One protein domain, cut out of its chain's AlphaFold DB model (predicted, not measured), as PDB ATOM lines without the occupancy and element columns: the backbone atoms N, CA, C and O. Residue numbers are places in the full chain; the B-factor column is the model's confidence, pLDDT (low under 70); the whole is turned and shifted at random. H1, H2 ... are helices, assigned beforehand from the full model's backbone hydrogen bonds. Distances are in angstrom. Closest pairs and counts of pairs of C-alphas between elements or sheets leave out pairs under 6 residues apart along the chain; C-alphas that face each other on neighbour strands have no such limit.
ATOM      1  N   LYS A 136      83.610  18.663  19.471       88.50
ATOM      2  CA  LYS A 136      83.824  17.205  19.488       88.50
ATOM      3  C   LYS A 136      83.330  16.525  18.201       88.50
ATOM      4  O   LYS A 136      83.977  15.618  17.697       88.50
ATOM      5  N   VAL A 137      82.217  17.011  17.641       89.50
ATOM      6  CA  VAL A 137      81.543  16.451  16.450       89.50
ATOM      7  C   VAL A 137      82.391  16.476  15.174       89.50
ATOM      8  O   VAL A 137      82.230  15.596  14.341       89.50
ATOM      9  N   CYS A 138      83.309  17.435  15.028       88.06
ATOM     10  CA  CYS A 138      84.246  17.509  13.901       88.06
ATOM     11  C   CYS A 138      85.671  17.062  14.281       88.06
ATOM     12  O   CYS A 138      86.613  17.322  13.544       88.06
ATOM     13  N   ASN A 139      85.826  16.404  15.436       89.62
ATOM     14  CA  ASN A 139      87.097  15.942  15.996       89.62
ATOM     15  C   ASN A 139      86.948  14.498  16.512       89.62
ATOM     16  O   ASN A 139      86.655  13.603  15.726       89.62
ATOM     17  N   GLU A 140      87.092  14.258  17.819       87.88
ATOM     18  CA  GLU A 140      86.978  12.932  18.453       87.88
ATOM     19  C   GLU A 140      85.732  12.125  18.060       87.88
ATOM     20  O   GLU A 140      85.825  10.914  17.887       87.88
ATOM     21  N   HIS A 141      84.580  12.773  17.871       90.69
ATOM     22  CA  HIS A 141      83.336  12.095  17.506       90.69
ATOM     23  C   HIS A 141      83.073  12.111  15.998       90.69
ATOM     24  O   HIS A 141      82.060  11.560  15.572       90.69
ATOM     25  N   ALA A 142      83.936  12.730  15.180       90.12
ATOM     26  CA  ALA A 142      83.711  12.858  13.740       90.12
ATOM     27  C   ALA A 142      83.449  11.516  13.048       90.12
ATOM     28  O   ALA A 142      82.462  11.435  12.313       90.12
ATOM     29  N   PRO A 143      84.220  10.441  13.311       86.56
ATOM     30  CA  PRO A 143      83.972   9.172  12.644       86.56
ATOM     31  C   PRO A 143      82.593   8.594  12.991       86.56
ATOM     32  O   PRO A 143      81.798   8.281  12.106       86.56
ATOM     33  N   GLY A 144      82.262   8.506  14.283       86.94
ATOM     34  CA  GLY A 144      80.968   7.989  14.728       86.94
ATOM     35  C   GLY A 144      79.791   8.877  14.316       86.94
ATOM     36  O   GLY A 144      78.719   8.363  13.996       86.94
ATOM     37  N   PHE A 145      79.977  10.199  14.282       88.19
ATOM     38  CA  PHE A 145      78.972  11.148  13.808       88.19
ATOM     39  C   PHE A 145      78.670  10.943  12.324       88.19
ATOM     40  O   PHE A 145      77.514  10.720  11.974       88.19
ATOM     41  N   LEU A 146      79.698  10.952  11.469       85.44
ATOM     42  CA  LEU A 146      79.542  10.746  10.028       85.44
ATOM     43  C   LEU A 146      78.898   9.390   9.736       85.44
ATOM     44  O   LEU A 146      77.942   9.325   8.970       85.44
ATOM     45  N   LEU A 147      79.338   8.330  10.419       80.50
ATOM     46  CA  LEU A 147      78.739   7.004  10.286       80.50
ATOM     47  C   LEU A 147      77.271   6.967  10.742       80.50
ATOM     48  O   LEU A 147      76.452   6.264  10.158       80.50
ATOM     49  N   SER A 148      76.907   7.750  11.760       79.44
ATOM     50  CA  SER A 148      75.514   7.865  12.203       79.44
ATOM     51  C   SER A 148      74.632   8.582  11.175       79.44
ATOM     52  O   SER A 148      73.452   8.248  11.071       79.44
ATOM     53  N   LEU A 149      75.182   9.533  10.407       78.88
ATOM     54  CA  LEU A 149      74.443  10.236   9.350       78.88
ATOM     55  C   LEU A 149      74.063   9.311   8.195       78.88
ATOM     56  O   LEU A 149      72.976   9.466   7.652       78.88
ATOM     57  N   VAL A 150      74.900   8.319   7.881       68.19
ATOM     58  CA  VAL A 150      74.627   7.311   6.839       68.19
ATOM     59  C   VAL A 150      73.258   6.661   7.024       68.19
ATOM     60  O   VAL A 150      72.520   6.423   6.080       68.19
ATOM     61  N   ILE A 151      72.881   6.437   8.278       62.59
ATOM     62  CA  ILE A 151      71.648   5.746   8.657       62.59
ATOM     63  C   ILE A 151      70.440   6.695   8.654       62.59
ATOM     64  O   ILE A 151      69.294   6.251   8.667       62.59
ATOM     65  N   LEU A 152      70.674   8.008   8.657       69.12
ATOM     66  CA  LEU A 152      69.626   9.023   8.555       69.12
ATOM     67  C   LEU A 152      69.260   9.346   7.099       69.12
ATOM     68  O   LEU A 152      68.398  10.197   6.888       69.12
ATOM     69  N   MET A 153      69.855   8.671   6.106       65.06
ATOM     70  CA  MET A 153      69.463   8.836   4.697       65.06
ATOM     71  C   MET A 153      67.992   8.521   4.456       65.06
ATOM     72  O   MET A 153      67.315   9.274   3.760       65.06
ATOM     73  N   ASP A 154      67.462   7.507   5.143       62.12
ATOM     74  CA  ASP A 154      66.048   7.123   5.066       62.12
ATOM     75  C   ASP A 154      65.084   8.219   5.559       62.12
ATOM     76  O   ASP A 154      63.873   8.109   5.386       62.12
ATOM     77  N   TRP A 155      65.591   9.258   6.230       70.19
ATOM     78  CA  TRP A 155      64.774  10.310   6.839       70.19
ATOM     79  C   TRP A 155      64.566  11.517   5.912       70.19
ATOM     80  O   TRP A 155      64.069  12.544   6.374       70.19
ATOM     81  N   GLU A 156      64.949  11.414   4.632       74.38
ATOM     82  CA  GLU A 156      64.872  12.497   3.633       74.38
ATOM     83  C   GLU A 156      65.578  13.790   4.092       74.38
ATOM     84  O   GLU A 156      65.241  14.902   3.674       74.38
ATOM     85  N   ILE A 157      66.562  13.665   4.989       78.44
ATOM     86  CA  ILE A 157      67.327  14.803   5.489       78.44
ATOM     87  C   ILE A 157      68.510  15.047   4.560       78.44
ATOM     88  O   ILE A 157      69.235  14.129   4.190       78.44
ATOM     89  N   ASP A 158      68.744  16.314   4.231       80.62
ATOM     90  CA  ASP A 158      69.915  16.734   3.471       80.62
ATOM     91  C   ASP A 158      71.187  16.592   4.330       80.62
ATOM     92  O   ASP A 158      71.543  17.467   5.128       80.62
ATOM     93  N   ILE A 159      71.849  15.443   4.193       79.44
ATOM     94  CA  ILE A 159      73.053  15.085   4.950       79.44
ATOM     95  C   ILE A 159      74.204  16.041   4.656       79.44
ATOM     96  O   ILE A 159      74.922  16.421   5.580       79.44
ATOM     97  N   LEU A 160      74.349  16.497   3.411       80.00
ATOM     98  CA  LEU A 160      75.383  17.459   3.029       80.00
ATOM     99  C   LEU A 160      75.176  18.801   3.739       80.00
ATOM    100  O   LEU A 160      76.133  19.406   4.237       80.00
ATOM    101  N   LYS A 161      73.922  19.243   3.884       84.81
ATOM    102  CA  LYS A 161      73.606  20.403   4.729       84.81
ATOM    103  C   LYS A 161      73.937  20.158   6.196       84.81
ATOM    104  O   LYS A 161      74.475  21.061   6.827       84.81
ATOM    105  N   ILE A 162      73.678  18.972   6.747       87.06
ATOM    106  CA  ILE A 162      74.066  18.677   8.138       87.06
ATOM    107  C   ILE A 162      75.588  18.729   8.298       87.06
ATOM    108  O   ILE A 162      76.084  19.362   9.227       87.06
ATOM    109  N   ILE A 163      76.335  18.097   7.396       86.06
ATOM    110  CA  ILE A 163      77.800  18.050   7.454       86.06
ATOM    111  C   ILE A 163      78.377  19.456   7.352       86.06
ATOM    112  O   ILE A 163      79.195  19.833   8.187       86.06
ATOM    113  N   SER A 164      77.901  20.272   6.408       87.38
ATOM    114  CA  SER A 164      78.375  21.655   6.255       87.38
ATOM    115  C   SER A 164      78.094  22.552   7.471       87.38
ATOM    116  O   SER A 164      78.767  23.567   7.632       87.38
ATOM    117  N   CYS A 165      77.168  22.174   8.366       89.06
ATOM    118  CA  CYS A 165      76.949  22.885   9.633       89.06
ATOM    119  C   CYS A 165      78.076  22.667  10.658       89.06
ATOM    120  O   CYS A 165      78.198  23.457  11.591       89.06
ATOM    121  N   PHE A 166      78.867  21.597  10.519       89.56
ATOM    122  CA  PHE A 166      79.911  21.212  11.479       89.56
ATOM    123  C   PHE A 166      81.315  21.144  10.871       89.56
ATOM    124  O   PHE A 166      82.292  21.344  11.588       89.56
ATOM    125  N   PHE A 167      81.409  20.851   9.574       88.88
ATOM    126  CA  PHE A 167      82.648  20.730   8.812       88.88
ATOM    127  C   PHE A 167      82.737  21.883   7.809       88.88
ATOM    128  O   PHE A 167      82.583  21.707   6.599       88.88
ATOM    129  N   SER A 168      82.902  23.096   8.331       84.62
ATOM    130  CA  SER A 168      82.851  24.330   7.545       84.62
ATOM    131  C   SER A 168      84.209  24.741   6.979       84.62
ATOM    132  O   SER A 168      84.254  25.360   5.915       84.62
ATOM    133  N   THR A 169      85.309  24.408   7.660       85.38
ATOM    134  CA  THR A 169      86.668  24.741   7.204       85.38
ATOM    135  C   THR A 169      87.194  23.704   6.212       85.38
ATOM    136  O   THR A 169      86.767  22.550   6.228       85.38
ATOM    137  N   GLU A 170      88.147  24.080   5.356       83.44
ATOM    138  CA  GLU A 170      88.744  23.152   4.380       83.44
ATOM    139  C   GLU A 170      89.405  21.936   5.053       83.44
ATOM    140  O   GLU A 170      89.221  20.804   4.614       83.44
ATOM    141  N   GLN A 171      90.077  22.140   6.190       81.88
ATOM    142  CA  GLN A 171      90.665  21.059   6.991       81.88
ATOM    143  C   GLN A 171      89.602  20.090   7.535       81.88
ATOM    144  O   GLN A 171      89.785  18.871   7.514       81.88
ATOM    145  N   GLN A 172      88.464  20.613   8.001       86.75
ATOM    146  CA  GLN A 172      87.354  19.784   8.470       86.75
ATOM    147  C   GLN A 172      86.707  19.015   7.310       86.75
ATOM    148  O   GLN A 172      86.440  17.824   7.442       86.75
ATOM    149  N   LYS A 173      86.494  19.651   6.155       84.88
ATOM    150  CA  LYS A 173      85.975  18.965   4.959       84.88
ATOM    151  C   LYS A 173      86.906  17.840   4.509       84.88
ATOM    152  O   LYS A 173      86.438  16.734   4.262       84.88
ATOM    153  N   SER A 174      88.216  18.091   4.483       83.31
ATOM    154  CA  SER A 174      89.227  17.069   4.196       83.31
ATOM    155  C   SER A 174      89.146  15.903   5.186       83.31
ATOM    156  O   SER A 174      89.084  14.756   4.758       83.31
ATOM    157  N   THR A 175      89.014  16.185   6.487       84.75
ATOM    158  CA  THR A 175      88.798  15.154   7.519       84.75
ATOM    159  C   THR A 175      87.557  14.306   7.231       84.75
ATOM    160  O   THR A 175      87.609  13.079   7.319       84.75
ATOM    161  N   ALA A 176      86.435  14.939   6.873       85.06
ATOM    162  CA  ALA A 176      85.210  14.220   6.539       85.06
ATOM    163  C   ALA A 176      85.409  13.300   5.323       85.06
ATOM    164  O   ALA A 176      85.051  12.126   5.402       85.06
ATOM    165  N   ASN A 177      86.053  13.793   4.262       81.69
ATOM    166  CA  ASN A 177      86.354  13.015   3.058       81.69
ATOM    167  C   ASN A 177      87.265  11.813   3.362       81.69
ATOM    168  O   ASN A 177      86.971  10.694   2.937       81.69
ATOM    169  N   THR A 178      88.326  12.008   4.154       84.06
ATOM    170  CA  THR A 178      89.209  10.917   4.596       84.06
ATOM    171  C   THR A 178      88.419   9.852   5.354       84.06
ATOM    172  O   THR A 178      88.532   8.663   5.062       84.06
ATOM    173  N   LEU A 179      87.571  10.247   6.308       84.31
ATOM    174  CA  LEU A 179      86.772   9.302   7.093       84.31
ATOM    175  C   LEU A 179      85.756   8.534   6.240       84.31
ATOM    176  O   LEU A 179      85.583   7.332   6.434       84.31
ATOM    177  N   GLN A 180      85.126   9.187   5.266       76.81
ATOM    178  CA  GLN A 180      84.249   8.501   4.317       76.81
ATOM    179  C   GLN A 180      84.985   7.439   3.510       76.81
ATOM    180  O   GLN A 180      84.496   6.314   3.389       76.81
ATOM    181  N   TRP A 181      86.160   7.784   2.983       76.31
ATOM    182  CA  TRP A 181      86.989   6.851   2.229       76.31
ATOM    183  C   TRP A 181      87.357   5.624   3.077       76.31
ATOM    184  O   TRP A 181      87.261   4.488   2.611       76.31
ATOM    185  N   ARG A 182      87.657   5.824   4.369       81.19
ATOM    186  CA  ARG A 182      87.890   4.725   5.322       81.19
ATOM    187  C   ARG A 182      86.665   3.829   5.492       81.19
ATOM    188  O   ARG A 182      86.790   2.608   5.423       81.19
ATOM    189  N   PHE A 183      85.472   4.401   5.664       77.94
ATOM    190  CA  PHE A 183      84.241   3.608   5.794       77.94
ATOM    191  C   PHE A 183      83.935   2.778   4.548       77.94
ATOM    192  O   PHE A 183      83.474   1.641   4.679       77.94
ATOM    193  N   PHE A 184      84.207   3.330   3.364       71.75
ATOM    194  CA  PHE A 184      84.047   2.631   2.093       71.75
ATOM    195  C   PHE A 184      84.999   1.430   1.984       71.75
ATOM    196  O   PHE A 184      84.557   0.307   1.728       71.75
ATOM    197  N   ASN A 185      86.286   1.635   2.270       69.81
ATOM    198  CA  ASN A 185      87.297   0.576   2.193       69.81
ATOM    199  C   ASN A 185      87.127  -0.506   3.255       69.81
ATOM    200  O   ASN A 185      87.369  -1.683   3.003       69.81
ATOM    201  N   GLN A 186      86.656  -0.128   4.440       71.38
ATOM    202  CA  GLN A 186      86.286  -1.080   5.479       71.38
ATOM    203  C   GLN A 186      84.893  -1.680   5.231       71.38
ATOM    204  O   GLN A 186      84.363  -2.336   6.117       71.38
ATOM    205  N   HIS A 187      84.259  -1.463   4.071       67.94
ATOM    206  CA  HIS A 187      82.923  -1.979   3.733       67.94
ATOM    207  C   HIS A 187      81.878  -1.776   4.844       67.94
ATOM    208  O   HIS A 187      80.948  -2.571   5.004       67.94
ATOM    209  N   VAL A 188      82.054  -0.721   5.641       66.62
ATOM    210  CA  VAL A 188      81.107  -0.296   6.674       66.62
ATOM    211  C   VAL A 188      79.938   0.416   6.001       66.62
ATOM    212  O   VAL A 188      78.806   0.329   6.471       66.62
ATOM    213  N   ALA A 189      80.213   1.053   4.864       54.50
ATOM    214  CA  ALA A 189      79.219   1.539   3.930       54.50
ATOM    215  C   ALA A 189      79.531   1.024   2.518       54.50
ATOM    216  O   ALA A 189      80.698   0.868   2.152       54.50
ATOM    217  N   ARG A 190      78.493   0.713   1.738       49.81
ATOM    218  CA  ARG A 190      78.625   0.119   0.403       49.81
ATOM    219  C   ARG A 190      78.067   1.075  -0.642       49.81
ATOM    220  O   ARG A 190      76.943   1.529  -0.490       49.81
ATOM    221  N   TYR A 191      78.836   1.302  -1.704       40.34
ATOM    222  CA  TYR A 191      78.355   1.949  -2.923       40.34
ATOM    223  C   TYR A 191      77.415   0.978  -3.644       40.34
ATOM    224  O   TYR A 191      77.822  -0.139  -3.987       40.34
ATOM    225  N   VAL A 192      76.165   1.377  -3.859       40.84
ATOM    226  CA  VAL A 192      75.368   0.785  -4.934       40.84
ATOM    227  C   VAL A 192      75.699   1.604  -6.164       40.84
ATOM    228  O   VAL A 192      75.278   2.747  -6.300       40.84
ATOM    229  N   ALA A 193      76.532   1.038  -7.033       40.88
ATOM    230  CA  ALA A 193      76.540   1.516  -8.398       40.88
ATOM    231  C   ALA A 193      75.167   1.137  -8.933       40.88
ATOM    232  O   ALA A 193      74.832  -0.049  -8.966       40.88
ATOM    233  N   ASP A 207      80.661  14.720  -7.766       37.97
ATOM    234  CA  ASP A 207      79.275  14.451  -7.351       37.97
ATOM    235  C   ASP A 207      79.156  13.241  -6.400       37.97
ATOM    236  O   ASP A 207      79.038  12.087  -6.797       37.97
ATOM    237  N   GLY A 208      79.108  13.529  -5.094       45.88
ATOM    238  CA  GLY A 208      78.203  12.823  -4.181       45.88
ATOM    239  C   GLY A 208      78.596  11.436  -3.657       45.88
ATOM    240  O   GLY A 208      77.746  10.552  -3.624       45.88
ATOM    241  N   ILE A 209      79.794  11.255  -3.086       46.28
ATOM    242  CA  ILE A 209      80.109  10.048  -2.280       46.28
ATOM    243  C   ILE A 209      79.117   9.878  -1.108       46.28
ATOM    244  O   ILE A 209      78.794   8.763  -0.716       46.28
ATOM    245  N   PHE A 210      78.553  10.965  -0.566       45.00
ATOM    246  CA  PHE A 210      77.502  10.870   0.459       45.00
ATOM    247  C   PHE A 210      76.149  10.367  -0.071       45.00
ATOM    248  O   PHE A 210      75.380   9.843   0.730       45.00
ATOM    249  N   ASN A 211      75.857  10.497  -1.370       42.47
ATOM    250  CA  ASN A 211      74.587  10.041  -1.950       42.47
ATOM    251  C   ASN A 211      74.553   8.517  -2.138       42.47
ATOM    252  O   ASN A 211      73.479   7.932  -2.147       42.47
ATOM    253  N   SER A 212      75.715   7.868  -2.246       43.19
ATOM    254  CA  SER A 212      75.837   6.434  -2.535       43.19
ATOM    255  C   SER A 212      76.050   5.550  -1.306       43.19
ATOM    256  O   SER A 212      76.039   4.326  -1.420       43.19
ATOM    257  N   LEU A 213      76.229   6.138  -0.117       42.38
ATOM    258  CA  LEU A 213      76.320   5.384   1.137       42.38
ATOM    259  C   LEU A 213      74.949   4.816   1.591       42.38
ATOM    260  O   LEU A 213      74.905   4.058   2.561       42.38
ATOM    261  N   GLY A 214      73.843   5.234   0.958       38.72
ATOM    262  CA  GLY A 214      72.466   5.049   1.446       38.72
ATOM    263  C   GLY A 214      71.805   3.735   1.084       38.72
ATOM    264  O   GLY A 214      70.902   3.292   1.787       38.72
ATOM    265  N   ASP A 215      72.282   3.061   0.043       39.16
ATOM    266  CA  ASP A 215      71.469   2.030  -0.602       39.16
ATOM    267  C   ASP A 215      71.650   0.614  -0.038       39.16
ATOM    268  O   ASP A 215      71.101  -0.351  -0.575       39.16
ATOM    269  N   LEU A 216      72.356   0.443   1.087       40.78
ATOM    270  CA  LEU A 216      72.349  -0.845   1.784       40.78
ATOM    271  C   LEU A 216      72.646  -0.728   3.286       40.78
ATOM    272  O   LEU A 216      73.785  -0.846   3.739       40.78
ATOM    273  N   ILE A 217      71.589  -0.574   4.086       43.00
ATOM    274  CA  ILE A 217      71.654  -0.769   5.537       43.00
ATOM    275  C   ILE A 217      71.769  -2.277   5.813       43.00
ATOM    276  O   ILE A 217      70.778  -3.007   5.823       43.00
ATOM    277  N   ASP A 218      72.991  -2.761   6.046       52.53
ATOM    278  CA  ASP A 218      73.220  -4.100   6.596       52.53
ATOM    279  C   ASP A 218      72.645  -4.163   8.032       52.53
ATOM    280  O   ASP A 218      72.680  -3.185   8.785       52.53
TER     281      ASP A 218
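This is residues 136 to 193 and 207 to 218 of the 487 residues of an uncharacterized protein of Gibberella nygamai (UniProt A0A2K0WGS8). Three helices stand in a rough triangle: the long H3 makes one side, H1 begins beside the middle of H3 and slants away from it, and the short H2 runs back from the far end of H1 toward the first residues of H3. The packing is thin, H1 on H3 being the one clear helix contact, and much of the rest is loop, with residues 207 to 218 a stretch without a named element. The printed part has 70 residues with three named helices, in the order H1, H2, H3, and no named strand; its class is all helix, though under half of the residues, 31 of 70, are in named elements. It is compact, with a radius of gyration of the C-alphas of 11.4 A, and its outline is rounded, spanning 29 by 25 by 22 A.

H3, residues 170 to 185, is the longest helix. With residues 176 to 183 alone it touches H1, residues 142 to 150; the closest C-alphas are those of Leu 179 and Pro 143, 6.2 A apart. H1 and H3 run the same way at a steep tilt of 64 degrees, and their centres are 10.7 A apart. H2, residues 159 to 164, is close to H1 but not clearly touching it: the closest C-alphas, those of Leu 149 and Ile 159, are 6.7 A apart. These two run opposite ways at a shallow tilt of 29 degrees. H2 and H3 are near each other, with 5 pairs of C-alphas within 10 A and the closest at 8.2 A. In H1, H2 and H3 every pair of O i and N i+4 is within hydrogen-bond range.

H3 has 16 residues and runs 22.7 A from C-alpha 170 at (88.744, 23.152, 4.380) to C-alpha 185 at (87.297, 0.576, 2.193). H1 has 9 residues and runs 12.7 A, beginning with C-alpha 142 at (83.711, 12.858, 13.740). H2 has 6 residues and is 8.6 A long.

The two C-alphas farthest apart are those of Lys 136 and Ala 193, 32.8 A. Residues 194 to 206 are not printed; C-alphas 193 and 207 are 13.3 A apart across this cut. The link from H1 to H2, 8 residues, is short, and that from H2 to H3, 5 residues, is tight. The mean pLDDT of the printed part is 71.8; 25 residues are under 70, namely residues 150 to 154, residue 185, residues 187 to 193 and residues 207 to 218.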